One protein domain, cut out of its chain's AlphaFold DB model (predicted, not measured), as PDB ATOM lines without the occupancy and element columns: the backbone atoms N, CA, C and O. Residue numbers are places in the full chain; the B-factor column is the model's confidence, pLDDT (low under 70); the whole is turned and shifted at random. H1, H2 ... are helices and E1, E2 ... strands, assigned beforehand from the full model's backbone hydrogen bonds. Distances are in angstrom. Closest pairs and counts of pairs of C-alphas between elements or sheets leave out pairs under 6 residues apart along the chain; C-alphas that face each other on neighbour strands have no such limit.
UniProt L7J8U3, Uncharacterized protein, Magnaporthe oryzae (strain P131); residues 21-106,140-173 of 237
ATOM      1  N   VAL A  21     162.127 179.143 196.489       69.00
ATOM      2  CA  VAL A  21     163.511 178.655 196.456       69.00
ATOM      3  C   VAL A  21     164.448 179.721 197.011       69.00
ATOM      4  O   VAL A  21     164.483 180.837 196.510       69.00
ATOM      5  N   THR A  22     165.255 179.399 198.023       73.50
ATOM      6  CA  THR A  22     166.206 180.371 198.595       73.50
ATOM      7  C   THR A  22     167.586 180.260 197.948       73.50
ATOM      8  O   THR A  22     168.235 179.216 198.010       73.50
ATOM      9  N   PHE A  23     168.068 181.356 197.367       71.88
ATOM     10  CA  PHE A  23     169.391 181.456 196.759       71.88
ATOM     11  C   PHE A  23     170.480 181.630 197.837       71.88
ATOM     12  O   PHE A  23     170.364 182.486 198.715       71.88
ATOM     13  N   GLY A  24     171.546 180.823 197.795       61.09
ATOM     14  CA  GLY A  24     172.662 180.912 198.755       61.09
ATOM     15  C   GLY A  24     172.407 180.314 200.146       61.09
ATOM     16  O   GLY A  24     173.176 180.580 201.067       61.09
ATOM     17  N   SER A  25     171.352 179.508 200.310       66.19
ATOM     18  CA  SER A  25     171.076 178.723 201.524       66.19
ATOM     19  C   SER A  25     170.829 177.246 201.181       66.19
ATOM     20  O   SER A  25     171.153 176.801 200.081       66.19
ATOM     21  N   GLN A  26     170.294 176.467 202.126       61.22
ATOM     22  CA  GLN A  26     169.923 175.070 201.909       61.22
ATOM     23  C   GLN A  26     168.969 174.964 200.711       61.22
ATOM     24  O   GLN A  26     167.856 175.477 200.744       61.22
ATOM     25  N   VAL A  27     169.439 174.308 199.650       64.38
ATOM     26  CA  VAL A  27     168.672 174.085 198.422       64.38
ATOM     27  C   VAL A  27     167.555 173.086 198.699       64.38
ATOM     28  O   VAL A  27     167.790 172.048 199.326       64.38
ATOM     29  N   GLU A  28     166.355 173.394 198.215       65.50
ATOM     30  CA  GLU A  28     165.185 172.536 198.367       65.50
ATOM     31  C   GLU A  28     165.419 171.139 197.755       65.50
ATOM     32  O   GLU A  28     165.909 171.034 196.622       65.50
ATOM     33  N   PRO A  29     165.055 170.041 198.449       69.56
ATOM     34  CA  PRO A  29     165.326 168.681 197.977       69.56
ATOM     35  C   PRO A  29     164.714 168.356 196.611       69.56
ATOM     36  O   PRO A  29     165.311 167.603 195.845       69.56
ATOM     37  N   TRP A  30     163.548 168.924 196.285       73.88
ATOM     38  CA  TRP A  30     162.892 168.714 194.992       73.88
ATOM     39  C   TRP A  30     163.672 169.360 193.842       73.88
ATOM     40  O   TRP A  30     163.722 168.798 192.748       73.88
ATOM     41  N   LEU A  31     164.317 170.503 194.090       70.06
ATOM     42  CA  LEU A  31     165.151 171.187 193.109       70.06
ATOM     43  C   LEU A  31     166.424 170.376 192.867       70.06
ATOM     44  O   LEU A  31     166.766 170.118 191.718       70.06
ATOM     45  N   VAL A  32     167.058 169.874 193.931       71.31
ATOM     46  CA  VAL A  32     168.213 168.965 193.823       71.31
ATOM     47  C   VAL A  32     167.844 167.682 193.079       71.31
ATOM     48  O   VAL A  32     168.591 167.241 192.215       71.31
ATOM     49  N   GLU A  33     166.695 167.081 193.378       70.69
ATOM     50  CA  GLU A  33     166.230 165.861 192.710       70.69
ATOM     51  C   GLU A  33     165.894 166.108 191.231       70.69
ATOM     52  O   GLU A  33     166.228 165.293 190.371       70.69
ATOM     53  N   THR A  34     165.290 167.255 190.916       67.94
ATOM     54  CA  THR A  34     165.019 167.673 189.534       67.94
ATOM     55  C   THR A  34     166.324 167.887 188.769       67.94
ATOM     56  O   THR A  34     166.452 167.411 187.646       67.94
ATOM     57  N   LEU A  35     167.311 168.529 189.398       68.50
ATOM     58  CA  LEU A  35     168.621 168.807 188.810       68.50
ATOM     59  C   LEU A  35     169.474 167.538 188.644       68.50
ATOM     60  O   LEU A  35     170.053 167.326 187.584       68.50
ATOM     61  N   ARG A  36     169.464 166.629 189.626       65.94
ATOM     62  CA  ARG A  36     170.168 165.333 189.576       65.94
ATOM     63  C   ARG A  36     169.670 164.434 188.444       65.94
ATOM     64  O   ARG A  36     170.451 163.704 187.835       65.94
ATOM     65  N   ARG A  37     168.371 164.474 188.129       64.00
ATOM     66  CA  ARG A  37     167.821 163.755 186.965       64.00
ATOM     67  C   ARG A  37     168.389 164.264 185.637       64.00
ATOM     68  O   ARG A  37     168.345 163.515 184.663       64.00
ATOM     69  N   PHE A  38     168.932 165.483 185.589       58.94
ATOM     70  CA  PHE A  38     169.646 165.980 184.411       58.94
ATOM     71  C   PHE A  38     171.047 165.416 184.299       58.94
ATOM     72  O   PHE A  38     171.418 165.006 183.212       58.94
ATOM     73  N   GLU A  39     171.781 165.308 185.400       55.62
ATOM     74  CA  GLU A  39     173.142 164.768 185.376       55.62
ATOM     75  C   GLU A  39     173.238 163.292 185.007       55.62
ATOM     76  O   GLU A  39     174.212 162.856 184.400       55.62
ATOM     77  N   SER A  40     172.229 162.501 185.385       51.75
ATOM     78  CA  SER A  40     172.204 161.076 185.048       51.75
ATOM     79  C   SER A  40     172.027 160.827 183.543       51.75
ATOM     80  O   SER A  40     172.174 159.682 183.111       51.75
ATOM     81  N   ASN A  41     171.702 161.858 182.760       50.12
ATOM     82  CA  ASN A  41     171.682 161.812 181.306       50.12
ATOM     83  C   ASN A  41     172.929 162.565 180.795       50.12
ATOM     84  O   ASN A  41     173.154 163.711 181.156       50.12
ATOM     85  N   GLU A  42     173.761 161.884 180.006       49.47
ATOM     86  CA  GLU A  42     174.951 162.374 179.277       49.47
ATOM     87  C   GLU A  42     174.883 163.854 178.814       49.47
ATOM     88  O   GLU A  42     173.794 164.320 178.487       49.47
ATOM     89  N   PRO A  43     176.039 164.517 178.571       50.72
ATOM     90  CA  PRO A  43     176.501 165.684 179.349       50.72
ATOM     91  C   PRO A  43     175.404 166.744 179.573       50.72
ATOM     92  O   PRO A  43     174.591 166.943 178.675       50.72
ATOM     93  N   PRO A  44     175.412 167.486 180.702       54.62
ATOM     94  CA  PRO A  44     174.326 168.387 181.087       54.62
ATOM     95  C   PRO A  44     173.987 169.319 179.932       54.62
ATOM     96  O   PRO A  44     174.727 170.250 179.596       54.62
ATOM     97  N   ASP A  45     172.869 169.020 179.277       61.78
ATOM     98  CA  ASP A  45     172.419 169.788 178.141       61.78
ATOM     99  C   ASP A  45     171.923 171.105 178.736       61.78
ATOM    100  O   ASP A  45     170.814 171.203 179.264       61.78
ATOM    101  N   LYS A  46     172.795 172.118 178.763       61.97
ATOM    102  CA  LYS A  46     172.537 173.446 179.355       61.97
ATOM    103  C   LYS A  46     171.219 174.045 178.853       61.97
ATOM    104  O   LYS A  46     170.557 174.810 179.552       61.97
ATOM    105  N   ILE A  47     170.820 173.636 177.649       62.84
ATOM    106  CA  ILE A  47     169.541 173.924 177.006       62.84
ATOM    107  C   ILE A  47     168.369 173.350 177.817       62.84
ATOM    108  O   ILE A  47     167.389 174.051 178.064       62.84
ATOM    109  N   TYR A  48     168.457 172.114 178.297       66.31
ATOM    110  CA  TYR A  48     167.424 171.499 179.125       66.31
ATOM    111  C   TYR A  48     167.332 172.161 180.503       66.31
ATOM    112  O   TYR A  48     166.236 172.498 180.946       66.31
ATOM    113  N   LEU A  49     168.475 172.429 181.139       68.81
ATOM    114  CA  LEU A  49     168.545 173.119 182.433       68.81
ATOM    115  C   LEU A  49     167.871 174.501 182.357       68.81
ATOM    116  O   LEU A  49     167.034 174.841 183.195       68.81
ATOM    117  N   SER A  50     168.144 175.249 181.281       64.56
ATOM    118  CA  SER A  50     167.459 176.515 181.003       64.56
ATOM    119  C   SER A  50     165.947 176.336 180.833       64.56
ATOM    120  O   SER A  50     165.154 177.028 181.471       64.56
ATOM    121  N   LYS A  51     165.516 175.343 180.052       66.62
ATOM    122  CA  LYS A  51     164.097 175.058 179.827       66.62
ATOM    123  C   LYS A  51     163.374 174.707 181.128       66.62
ATOM    124  O   LYS A  51     162.239 175.134 181.327       66.62
ATOM    125  N   THR A  52     164.027 173.969 182.022       70.12
ATOM    126  CA  THR A  52     163.465 173.608 183.323       70.12
ATOM    127  C   THR A  52     163.334 174.816 184.238       70.12
ATOM    128  O   THR A  52     162.239 175.049 184.746       70.12
ATOM    129  N   LEU A  53     164.388 175.624 184.389       72.56
ATOM    130  CA  LEU A  53     164.332 176.841 185.207       72.56
ATOM    131  C   LEU A  53     163.267 177.827 184.702       72.56
ATOM    132  O   LEU A  53     162.553 178.413 185.510       72.56
ATOM    133  N   SER A  54     163.101 177.941 183.382       66.88
ATOM    134  CA  SER A  54     162.034 178.744 182.772       66.88
ATOM    135  C   SER A  54     160.634 178.165 183.035       66.88
ATOM    136  O   SER A  54     159.689 178.910 183.277       66.88
ATOM    137  N   SER A  55     160.488 176.836 183.042       66.12
ATOM    138  CA  SER A  55     159.194 176.174 183.270       66.12
ATOM    139  C   SER A  55     158.725 176.170 184.726       66.12
ATOM    140  O   SER A  55     157.546 175.938 184.982       66.12
ATOM    141  N   LEU A  56     159.637 176.400 185.677       67.12
ATOM    142  CA  LEU A  56     159.391 176.174 187.100       67.12
ATOM    143  C   LEU A  56     158.391 177.163 187.718       67.12
ATOM    144  O   LEU A  56     157.875 176.866 188.789       67.12
ATOM    145  N   ASN A  57     158.138 178.321 187.086       68.00
ATOM    146  CA  ASN A  57     157.321 179.435 187.611       68.00
ATOM    147  C   ASN A  57     157.491 179.657 189.131       68.00
ATOM    148  O   ASN A  57     156.542 179.954 189.858       68.00
ATOM    149  N   ALA A  58     158.711 179.427 189.614       78.38
ATOM    150  CA  ALA A  58     159.040 179.416 191.024       78.38
ATOM    151  C   ALA A  58     159.444 180.824 191.446       78.38
ATOM    152  O   ALA A  58     160.073 181.562 190.681       78.38
ATOM    153  N   THR A  59     159.104 181.177 192.682       83.56
ATOM    154  CA  THR A  59     159.584 182.417 193.293       83.56
ATOM    155  C   THR A  59     160.897 182.122 194.003       83.56
ATOM    156  O   THR A  59     161.002 181.178 194.779       83.56
ATOM    157  N   TRP A  60     161.914 182.922 193.724       86.12
ATOM    158  CA  TRP A  60     163.256 182.783 194.262       86.12
ATOM    159  C   TRP A  60     163.538 183.891 195.265       86.12
ATOM    160  O   TRP A  60     163.513 185.068 194.917       86.12
ATOM    161  N   THR A  61     163.879 183.526 196.492       88.06
ATOM    162  CA  THR A  61     164.397 184.457 197.493       88.06
ATOM    163  C   THR A  61     165.886 184.657 197.246       88.06
ATOM    164  O   THR A  61     166.705 183.813 197.608       88.06
ATOM    165  N   LEU A  62     166.252 185.780 196.631       87.69
ATOM    166  CA  LEU A  62     167.638 186.127 196.304       87.69
ATOM    167  C   LEU A  62     168.446 186.520 197.546       87.69
ATOM    168  O   LEU A  62     169.633 186.201 197.660       87.69
ATOM    169  N   LYS A  63     167.806 187.246 198.471       87.94
ATOM    170  CA  LYS A  63     168.418 187.738 199.709       87.94
ATOM    171  C   LYS A  63     167.358 188.108 200.740       87.94
ATOM    172  O   LYS A  63     166.300 188.599 200.382       87.94
ATOM    173  N   SER A  64     167.674 187.976 202.024       86.94
ATOM    174  CA  SER A  64     166.886 188.565 203.116       86.94
ATOM    175  C   SER A  64     167.620 189.781 203.682       86.94
ATOM    176  O   SER A  64     168.775 189.664 204.102       86.94
ATOM    177  N   LEU A  65     166.971 190.944 203.687       86.00
ATOM    178  CA  LEU A  65     167.513 192.207 204.190       86.00
ATOM    179  C   LEU A  65     166.856 192.563 205.522       86.00
ATOM    180  O   LEU A  65     165.635 192.561 205.628       86.00
ATOM    181  N   LYS A  66     167.658 192.902 206.534       83.81
ATOM    182  CA  LYS A  66     167.160 193.524 207.766       83.81
ATOM    183  C   LYS A  66     167.208 195.035 207.591       83.81
ATOM    184  O   LYS A  66     168.289 195.603 207.459       83.81
ATOM    185  N   LEU A  67     166.039 195.655 207.556       81.56
ATOM    186  CA  LEU A  67     165.849 197.081 207.342       81.56
ATOM    187  C   LEU A  67     165.350 197.728 208.631       81.56
ATOM    188  O   LEU A  67     164.532 197.157 209.353       81.56
ATOM    189  N   ARG A  68     165.840 198.931 208.922       78.75
ATOM    190  CA  ARG A  68     165.387 199.708 210.079       78.75
ATOM    191  C   ARG A  68     164.060 200.380 209.751       78.75
ATOM    192  O   ARG A  68     164.044 201.303 208.946       78.75
ATOM    193  N   GLN A  69     162.975 199.959 210.381       72.69
ATOM    194  CA  GLN A  69     161.664 200.566 210.194       72.69
ATOM    195  C   GLN A  69     161.503 201.784 211.112       72.69
ATOM    196  O   GLN A  69     161.874 201.761 212.287       72.69
ATOM    197  N   ARG A  70     160.948 202.873 210.573       62.59
ATOM    198  CA  ARG A  70     160.599 204.050 211.371       62.59
ATOM    199  C   ARG A  70     159.268 203.794 212.074       62.59
ATOM    200  O   ARG A  70     158.276 203.481 211.423       62.59
ATOM    201  N   LEU A  71     159.250 203.908 213.398       61.16
ATOM    202  CA  LEU A  71     158.018 203.808 214.176       61.16
ATOM    203  C   LEU A  71     157.243 205.134 214.075       61.16
ATOM    204  O   LEU A  71     157.814 206.197 214.312       61.16
ATOM    205  N   GLU A  72     155.950 205.077 213.746       58.59
ATOM    206  CA  GLU A  72     155.083 206.268 213.665       58.59
ATOM    207  C   GLU A  72     154.859 206.926 215.038       58.59
ATOM    208  O   GLU A  72     154.709 208.141 215.147       58.59
ATOM    209  N   SER A  73     154.873 206.137 216.115       52.59
ATOM    210  CA  SER A  73     154.849 206.647 217.485       52.59
ATOM    211  C   SER A  73     156.282 206.930 217.923       52.59
ATOM    212  O   SER A  73     157.072 205.993 217.883       52.59
ATOM    213  N   GLY A  74     156.603 208.156 218.357       52.75
ATOM    214  CA  GLY A  74     157.935 208.636 218.782       52.75
ATOM    215  C   GLY A  74     158.590 207.904 219.968       52.75
ATOM    216  O   GLY A  74     159.052 208.526 220.918       52.75
ATOM    217  N   SER A  75     158.608 206.576 219.930       57.47
ATOM    218  CA  SER A  75     159.365 205.688 220.787       57.47
ATOM    219  C   SER A  75     160.763 205.557 220.199       57.47
ATOM    220  O   SER A  75     160.919 205.206 219.034       57.47
ATOM    221  N   ASP A  76     161.775 205.788 221.026       57.31
ATOM    222  CA  ASP A  76     163.203 205.679 220.696       57.31
ATOM    223  C   ASP A  76     163.673 204.217 220.496       57.31
ATOM    224  O   ASP A  76     164.842 203.876 220.646       57.31
ATOM    225  N   ARG A  77     162.737 203.297 220.223       60.78
ATOM    226  CA  ARG A  77     163.019 201.879 219.992       60.78
ATOM    227  C   ARG A  77     163.133 201.640 218.498       60.78
ATOM    228  O   ARG A  77     162.145 201.720 217.772       60.78
ATOM    229  N   GLU A  78     164.339 201.316 218.055       63.53
ATOM    230  CA  GLU A  78     164.594 200.886 216.684       63.53
ATOM    231  C   GLU A  78     163.857 199.566 216.420       63.53
ATOM    232  O   GLU A  78     164.140 198.545 217.051       63.53
ATOM    233  N   SER A  79     162.883 199.582 215.509       74.06
ATOM    234  CA  SER A  79     162.255 198.363 215.012       74.06
ATOM    235  C   SER A  79     162.979 197.894 213.755       74.06
ATOM    236  O   SER A  79     163.303 198.671 212.857       74.06
ATOM    237  N   TRP A  80     163.249 196.594 213.693       80.19
ATOM    238  CA  TRP A  80     163.880 195.957 212.545       80.19
ATOM    239  C   TRP A  80     162.836 195.116 211.823       80.19
ATOM    240  O   TRP A  80     162.176 194.280 212.442       80.19
ATOM    241  N   VAL A  81     162.701 195.319 210.517       83.81
ATOM    242  CA  VAL A  81     161.860 194.499 209.644       83.81
ATOM    243  C   VAL A  81     162.751 193.684 208.718       83.81
ATOM    244  O   VAL A  81     163.743 194.183 208.192       83.81
ATOM    245  N   THR A  82     162.426 192.406 208.537       84.75
ATOM    246  CA  THR A  82     163.100 191.574 207.535       84.75
ATOM    247  C   THR A  82     162.290 191.620 206.248       84.75
ATOM    248  O   THR A  82     161.108 191.288 206.263       84.75
ATOM    249  N   VAL A  83     162.919 192.033 205.153       86.31
ATOM    250  CA  VAL A  83     162.343 192.012 203.806       86.31
ATOM    251  C   VAL A  83     163.048 190.931 202.999       86.31
ATOM    252  O   VAL A  83     164.275 190.935 202.880       86.31
ATOM    253  N   HIS A  84     162.273 190.000 202.455       90.06
ATOM    254  CA  HIS A  84     162.766 189.004 201.512       90.06
ATOM    255  C   HIS A  84     162.753 189.607 200.108       90.06
ATOM    256  O   HIS A  84     161.739 190.125 199.651       90.06
ATOM    257  N   ILE A  85     163.910 189.591 199.453       89.69
ATOM    258  CA  ILE A  85     164.080 190.013 198.067       89.69
ATOM    259  C   ILE A  85     163.716 188.826 197.199       89.69
ATOM    260  O   ILE A  85     164.529 187.923 196.998       89.69
ATOM    261  N   GLU A  86     162.479 188.826 196.732       90.69
ATOM    262  CA  GLU A  86     161.912 187.764 195.920       90.69
ATOM    263  C   GLU A  86     161.930 188.152 194.442       90.69
ATOM    264  O   GLU A  86     161.664 189.299 194.066       90.69
ATOM    265  N   ALA A  87     162.232 187.181 193.589       89.50
ATOM    266  CA  ALA A  87     162.317 187.347 192.150       89.50
ATOM    267  C   ALA A  87     161.831 186.094 191.419       89.50
ATOM    268  O   ALA A  87     161.876 184.995 191.960       89.50
ATOM    269  N   PHE A  88     161.404 186.235 190.173       86.81
ATOM    270  CA  PHE A  88     161.110 185.112 189.285       86.81
ATOM    271  C   PHE A  88     162.100 185.105 188.119       86.81
ATOM    272  O   PHE A  88     162.730 186.121 187.817       86.81
ATOM    273  N   VAL A  89     162.252 183.950 187.474       85.31
ATOM    274  CA  VAL A  89     163.058 183.829 186.255       85.31
ATOM    275  C   VAL A  89     162.317 184.510 185.103       85.31
ATOM    276  O   VAL A  89     161.230 184.072 184.736       85.31
ATOM    277  N   ASP A  90     162.893 185.581 184.561       85.56
ATOM    278  CA  ASP A  90     162.303 186.396 183.486       85.56
ATOM    279  C   ASP A  90     162.822 185.971 182.109       85.56
ATOM    280  O   ASP A  90     162.045 185.770 181.178       85.56
ATOM    281  N   ASP A  91     164.137 185.773 181.996       82.62
ATOM    282  CA  ASP A  91     164.797 185.387 180.750       82.62
ATOM    283  C   ASP A  91     165.987 184.456 181.011       82.62
ATOM    284  O   ASP A  91     166.543 184.409 182.113       82.62
ATOM    285  N   ILE A  92     166.395 183.704 179.989       81.94
ATOM    286  CA  ILE A  92     167.622 182.911 180.008       81.94
ATOM    287  C   ILE A  92     168.374 183.144 178.701       81.94
ATOM    288  O   ILE A  92     167.995 182.651 177.640       81.94
ATOM    289  N   SER A  93     169.486 183.866 178.803       77.12
ATOM    290  CA  SER A  93     170.262 184.362 177.671       77.12
ATOM    291  C   SER A  93     171.722 183.937 177.786       77.12
ATOM    292  O   SER A  93     172.356 184.169 178.812       77.12
ATOM    293  N   CYS A  94     172.279 183.347 176.720       72.12
ATOM    294  CA  CYS A  94     173.717 183.099 176.532       72.12
ATOM    295  C   CYS A  94     174.474 182.689 177.813       72.12
ATOM    296  O   CYS A  94     175.458 183.324 178.188       72.12
ATOM    297  N   ASN A  95     174.021 181.615 178.470       78.19
ATOM    298  CA  ASN A  95     174.627 181.052 179.684       78.19
ATOM    299  C   ASN A  95     174.353 181.826 180.994       78.19
ATOM    300  O   ASN A  95     174.997 181.531 182.000       78.19
ATOM    301  N   ASN A  96     173.386 182.748 181.014       84.75
ATOM    302  CA  ASN A  96     172.921 183.454 182.210       84.75
ATOM    303  C   ASN A  96     171.399 183.372 182.361       84.75
ATOM    304  O   ASN A  96     170.663 183.412 181.379       84.75
ATOM    305  N   VAL A  97     170.945 183.307 183.605       84.88
ATOM    306  CA  VAL A  97     169.545 183.367 184.023       84.88
ATOM    307  C   VAL A  97     169.279 184.760 184.580       84.88
ATOM    308  O   VAL A  97     170.017 185.232 185.447       84.88
ATOM    309  N   ALA A  98     168.245 185.412 184.064       88.88
ATOM    310  CA  ALA A  98     167.796 186.730 184.476       88.88
ATOM    311  C   ALA A  98     166.668 186.590 185.503       88.88
ATOM    312  O   ALA A  98     165.651 185.942 185.248       88.88
ATOM    313  N   PHE A  99     166.840 187.220 186.658       88.56
ATOM    314  CA  PHE A  99     165.857 187.282 187.728       88.56
ATOM    315  C   PHE A  99     165.263 188.676 187.816       88.56
ATOM    316  O   PHE A  99     165.992 189.654 188.004       88.56
ATOM    317  N   LYS A 100     163.938 188.756 187.750       91.50
ATOM    318  CA  LYS A 100     163.190 190.000 187.903       91.50
ATOM    319  C   LYS A 100     162.436 190.002 189.219       91.50
ATOM    320  O   LYS A 100     161.830 189.000 189.592       91.50
ATOM    321  N   LEU A 101     162.491 191.124 189.931       91.50
ATOM    322  CA  LEU A 101     161.866 191.246 191.245       91.50
ATOM    323  C   LEU A 101     160.349 191.057 191.163       91.50
ATOM    324  O   LEU A 101     159.697 191.495 190.211       91.50
ATOM    325  N   THR A 102     159.781 190.437 192.196       91.38
ATOM    326  CA  THR A 102     158.329 190.359 192.344       91.38
ATOM    327  C   THR A 102     157.753 191.746 192.605       91.38
ATOM    328  O   THR A 102     158.395 192.622 193.194       91.38
ATOM    329  N   GLN A 103     156.493 191.944 192.211       90.88
ATOM    330  CA  GLN A 103     155.800 193.204 192.465       90.88
ATOM    331  C   GLN A 103     155.731 193.524 193.966       90.88
ATOM    332  O   GLN A 103     155.751 194.694 194.348       90.88
ATOM    333  N   ASP A 104     155.664 192.501 194.816       89.25
ATOM    334  CA  ASP A 104     155.608 192.669 196.266       89.25
ATOM    335  C   ASP A 104     156.958 193.102 196.842       89.25
ATOM    336  O   ASP A 104     156.996 194.028 197.655       89.25
ATOM    337  N   THR A 105     158.069 192.562 196.329       90.19
ATOM    338  CA  THR A 105     159.420 193.048 196.657       90.19
ATOM    339  C   THR A 105     159.603 194.502 196.233       90.19
ATOM    340  O   THR A 105     160.046 195.331 197.028       90.19
ATOM    341  N   ILE A 106     159.204 194.845 195.003       90.56
ATOM    342  CA  ILE A 106     159.271 196.218 194.482       90.56
ATOM    343  C   ILE A 106     158.483 197.179 195.379       90.56
ATOM    344  O   ILE A 106     158.998 198.231 195.766       90.56
ATOM    345  N   PHE A 140     168.634 190.791 188.081       89.56
ATOM    346  CA  PHE A 140     169.767 190.085 188.658       89.56
ATOM    347  C   PHE A 140     170.176 188.921 187.753       89.56
ATOM    348  O   PHE A 140     169.362 188.061 187.437       89.56
ATOM    349  N   TRP A 141     171.438 188.894 187.332       88.75
ATOM    350  CA  TRP A 141     171.951 187.892 186.399       88.75
ATOM    351  C   TRP A 141     172.796 186.850 187.122       88.75
ATOM    352  O   TRP A 141     173.751 187.194 187.819       88.75
ATOM    353  N   VAL A 142     172.481 185.575 186.904       85.44
ATOM    354  CA  VAL A 142     173.231 184.446 187.464       85.44
ATOM    355  C   VAL A 142     173.695 183.524 186.340       85.44
ATOM    356  O   VAL A 142     172.859 183.037 185.579       85.44
ATOM    357  N   PRO A 143     174.998 183.223 186.225       83.19
ATOM    358  CA  PRO A 143     175.476 182.240 185.260       83.19
ATOM    359  C   PRO A 143     174.868 180.848 185.485       83.19
ATOM    360  O   PRO A 143     174.764 180.398 186.620       83.19
ATOM    361  N   ILE A 144     174.535 180.118 184.416       78.44
ATOM    362  CA  ILE A 144     173.919 178.777 184.511       78.44
ATOM    363  C   ILE A 144     174.805 177.801 185.301       78.44
ATOM    364  O   ILE A 144     174.296 177.039 186.116       78.44
ATOM    365  N   PHE A 145     176.130 177.878 185.132       76.81
ATOM    366  CA  PHE A 145     177.069 177.020 185.866       76.81
ATOM    367  C   PHE A 145     176.999 177.230 187.389       76.81
ATOM    368  O   PHE A 145     177.307 176.324 188.149       76.81
ATOM    369  N   MET A 146     176.551 178.401 187.864       78.69
ATOM    370  CA  MET A 146     176.374 178.636 189.302       78.69
ATOM    371  C   MET A 146     175.217 177.822 189.872       78.69
ATOM    372  O   MET A 146     175.234 177.507 191.056       78.69
ATOM    373  N   PHE A 147     174.221 177.463 189.056       75.88
ATOM    374  CA  PHE A 147     173.183 176.532 189.491       75.88
ATOM    375  C   PHE A 147     173.738 175.122 189.624       75.88
ATOM    376  O   PHE A 147     173.333 174.434 190.553       75.88
ATOM    377  N   GLU A 148     174.681 174.727 188.759       72.69
ATOM    378  CA  GLU A 148     175.408 173.457 188.882       72.69
ATOM    379  C   GLU A 148     176.133 173.389 190.230       72.69
ATOM    380  O   GLU A 148     175.840 172.535 191.066       72.69
ATOM    381  N   SER A 149     176.935 174.414 190.518       70.56
ATOM    382  CA  SER A 149     177.622 174.563 191.803       70.56
ATOM    383  C   SER A 149     176.649 174.603 192.999       70.56
ATOM    384  O   SER A 149     176.881 173.954 194.022       70.56
ATOM    385  N   LEU A 150     175.507 175.293 192.863       73.38
ATOM    386  CA  LEU A 150     174.483 175.417 193.908       73.38
ATOM    387  C   LEU A 150     173.937 174.066 194.357       73.38
ATOM    388  O   LEU A 150     173.827 173.829 195.563       73.38
ATOM    389  N   TRP A 151     173.591 173.182 193.423       71.25
ATOM    390  CA  TRP A 151     173.006 171.894 193.784       71.25
ATOM    391  C   TRP A 151     174.075 170.853 194.155       71.25
ATOM    392  O   TRP A 151     173.809 170.021 195.028       71.25
ATOM    393  N   GLU A 152     175.294 170.946 193.603       68.88
ATOM    394  CA  GLU A 152     176.451 170.132 194.028       68.88
ATOM    395  C   GLU A 152     176.932 170.498 195.434       68.88
ATOM    396  O   GLU A 152     177.720 169.768 196.042       68.88
ATOM    397  N   LYS A 153     176.462 171.639 195.959       67.88
ATOM    398  CA  LYS A 153     177.024 172.318 197.136       67.88
ATOM    399  C   LYS A 153     178.521 172.588 196.971       67.88
ATOM    400  O   LYS A 153     179.253 172.694 197.957       67.88
ATOM    401  N   ILE A 154     178.962 172.701 195.725       62.44
ATOM    402  CA  ILE A 154     180.304 173.117 195.369       62.44
ATOM    403  C   ILE A 154     180.272 174.641 195.319       62.44
ATOM    404  O   ILE A 154     179.326 175.245 194.834       62.44
ATOM    405  N   ASP A 155     181.289 175.275 195.889       70.19
ATOM    406  CA  ASP A 155     181.460 176.725 195.795       70.19
ATOM    407  C   ASP A 155     180.305 177.574 196.382       70.19
ATOM    408  O   ASP A 155     179.907 178.622 195.865       70.19
ATOM    409  N   VAL A 156     179.772 177.129 197.528       70.62
ATOM    410  CA  VAL A 156     178.732 177.844 198.298       70.62
ATOM    411  C   VAL A 156     179.113 179.288 198.643       70.62
ATOM    412  O   VAL A 156     178.237 180.139 198.802       70.62
ATOM    413  N   GLU A 157     180.412 179.584 198.725       78.75
ATOM    414  CA  GLU A 157     180.936 180.925 198.979       78.75
ATOM    415  C   GLU A 157     180.669 181.874 197.805       78.75
ATOM    416  O   GLU A 157     180.212 182.997 198.030       78.75
ATOM    417  N   GLN A 158     180.865 181.438 196.553       80.25
ATOM    418  CA  GLN A 158     180.542 182.281 195.393       80.25
ATOM    419  C   GLN A 158     179.051 182.588 195.326       80.25
ATOM    420  O   GLN A 158     178.657 183.709 195.005       80.25
ATOM    421  N   ILE A 159     178.205 181.617 195.653       77.00
ATOM    422  CA  ILE A 159     176.749 181.797 195.636       77.00
ATOM    423  C   ILE A 159     176.329 182.771 196.738       77.00
ATOM    424  O   ILE A 159     175.530 183.680 196.498       77.00
ATOM    425  N   HIS A 160     176.916 182.638 197.929       80.25
ATOM    426  CA  HIS A 160     176.713 183.592 199.009       80.25
ATOM    427  C   HIS A 160     177.163 185.005 198.607       80.25
ATOM    428  O   HIS A 160     176.421 185.968 198.802       80.25
ATOM    429  N   ARG A 161     178.324 185.130 197.956       84.44
ATOM    430  CA  ARG A 161     178.826 186.404 197.425       84.44
ATOM    431  C   ARG A 161     177.869 187.023 196.406       84.44
ATOM    432  O   ARG A 161     177.652 188.230 196.438       84.44
ATOM    433  N   GLN A 162     177.257 186.222 195.537       83.94
ATOM    434  CA  GLN A 162     176.239 186.718 194.609       83.94
ATOM    435  C   GLN A 162     174.982 187.219 195.333       83.94
ATOM    436  O   GLN A 162     174.441 188.262 194.973       83.94
ATOM    437  N   SER A 163     174.563 186.545 196.403       84.06
ATOM    438  CA  SER A 163     173.483 187.030 197.272       84.06
ATOM    439  C   SER A 163     173.849 188.367 197.956       84.06
ATOM    440  O   SER A 163     173.020 189.275 198.040       84.06
ATOM    441  N   GLU A 164     175.102 188.555 198.388       85.31
ATOM    442  CA  GLU A 164     175.595 189.845 198.915       85.31
ATOM    443  C   GLU A 164     175.686 190.948 197.845       85.31
ATOM    444  O   GLU A 164     175.446 192.124 198.146       85.31
ATOM    445  N   ASN A 165     175.965 190.596 196.586       86.75
ATOM    446  CA  ASN A 165     175.936 191.554 195.478       86.75
ATOM    447  C   ASN A 165     174.525 192.127 195.275       86.75
ATOM    448  O   ASN A 165     174.395 193.330 195.053       86.75
ATOM    449  N   VAL A 166     173.471 191.310 195.432       86.12
ATOM    450  CA  VAL A 166     172.071 191.781 195.391       86.12
ATOM    451  C   VAL A 166     171.819 192.819 196.481       86.12
ATOM    452  O   VAL A 166     171.278 193.889 196.206       86.12
ATOM    453  N   LYS A 167     172.257 192.542 197.717       86.94
ATOM    454  CA  LYS A 167     172.147 193.497 198.829       86.94
ATOM    455  C   LYS A 167     172.862 194.800 198.503       86.94
ATOM    456  O   LYS A 167     172.257 195.855 198.628       86.94
ATOM    457  N   THR A 168     174.130 194.726 198.107       86.19
ATOM    458  CA  THR A 168     174.945 195.915 197.817       86.19
ATOM    459  C   THR A 168     174.306 196.744 196.706       86.19
ATOM    460  O   THR A 168     174.098 197.940 196.881       86.19
ATOM    461  N   SER A 169     173.886 196.092 195.619       86.31
ATOM    462  CA  SER A 169     173.278 196.767 194.475       86.31
ATOM    463  C   SER A 169     171.944 197.431 194.803       86.31
ATOM    464  O   SER A 169     171.675 198.495 194.263       86.31
ATOM    465  N   ILE A 170     171.116 196.838 195.668       85.19
ATOM    466  CA  ILE A 170     169.852 197.452 196.102       85.19
ATOM    467  C   ILE A 170     170.126 198.583 197.105       85.19
ATOM    468  O   ILE A 170     169.541 199.656 197.002       85.19
ATOM    469  N   MET A 171     171.039 198.367 198.055       82.31
ATOM    470  CA  MET A 171     171.361 199.321 199.124       82.31
ATOM    471  C   MET A 171     172.087 200.573 198.638       82.31
ATOM    472  O   MET A 171     171.927 201.634 199.238       82.31
ATOM    473  N   ASP A 172     172.860 200.482 197.556       81.69
ATOM    474  CA  ASP A 172     173.559 201.632 196.978       81.69
ATOM    475  C   ASP A 172     172.603 202.764 196.564       81.69
ATOM    476  O   ASP A 172     172.996 203.927 196.614       81.69
ATOM    477  N   PHE A 173     171.339 202.454 196.260       71.81
ATOM    478  CA  PHE A 173     170.317 203.447 195.905       71.81
ATOM    479  C   PHE A 173     169.665 204.127 197.108       71.81
ATOM    480  O   PHE A 173     169.063 205.182 196.956       71.81
TER     481      PHE A 173
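AT A GLANCE: This is residues 21 to 106 and 140 to 173 of the 237 residues of an uncharacterized protein of Magnaporthe oryzae (strain P131) (UniProt L7J8U3). A four-stranded antiparallel sheet, curled like part of a barrel, continues at one end into a long two-stranded arm, the far part of the hairpin E1 and E2. H5 packs along E1 and H2 covers E2 and E3 on the same face, while the helical hairpin H1 and H2 makes the end opposite the arm, with H4 beside H1. The printed part has 120 residues, with five named helices and four named strands that follow along the chain as H1 H2 E1 E2 E3 H3 E4 H4 H5; the sheet runs E1 E2 E3 E4, and the class is mixed, helices and strands. It is only just loose, close to compact, with a radius of gyration of the C-alphas of 16.8 A and spans of 63 by 24 by 24 A.

IN THESE COORDINATES: Start with the sheet at C-alpha 59, (159.584, 182.417, 193.293), where E1, residues 59 to 69, begins its 24.9 A; it bends by 68 degrees at residue 62. E2, residues 79 to 93, is 40.7 A long and bends by 54 degrees at residue 90. E3 is residues 96 to 101 and E4 residues 140 to 143. Find H5, residues 156 to 173, running 27.1 A to C-alpha 173 at (170.317, 203.447, 195.905). H1 is residues 29 to 39, beginning at (165.326, 168.681, 197.977); H2 is residues 46 to 55, H3 residues 103 to 106 and H4 residues 144 to 152.

HOW THE PARTS SIT: E1, E2 and E3 form a meander, each strand the antiparallel neighbour of the one before. Look for N 67 and O 81 at 2.8 A between E1 and E2, N 90 and O 98 at 2.9 A between E2 and E3, and N 97 and O 142 at 2.8 A between E3 and E4. Residues 21 to 22 pair, parallel, with residues 60 to 61 of E1. H5 and the sheet make two layers, helix on one face; the closest C-alphas of H5 and E1, Ser 163 and Lys 63, are 5.7 A apart. H2 is on the same face, over E2 and E3, at a height over the sheet of 9.8 A. H3 is on the sheet but over none of its strands, and H4 only grazes it with residues 144 to 147. H4 touches H5 at a steep tilt of 53 degrees, Leu 150 to Val 156 being the closest C-alphas at 6.6 A, through residues 156 to 159 of H5 alone. H1 only just touches H4, with 3 pairs of C-alphas within 8 A, the closest Val 32 and Trp 151 at 5.6 A. H1 also only just touches H2, with 3 pairs, at a shallow tilt of 30 degrees, opposite ways; the closest C-alphas are Phe 38 and Leu 49, 7.5 A. Every O i to N i+4 pair is within hydrogen-bond range in H2, against 6 of 7 in H1, 4 of 5 in H4 and 13 of 14 in H5; H3 is too short for such a pair.

THE WHOLE: The two C-alphas farthest apart, Glu 42 and Gly 74, are 63.2 A apart. Residues 107 to 139 are not printed, and C-alphas 106 and 140 stand 13.5 A apart across the cut. Of the links that are printed whole, none is long. Mean pLDDT of the printed part is 75.1; look for values under 70 in 41 residues, among them 34 to 51 and 70 to 78.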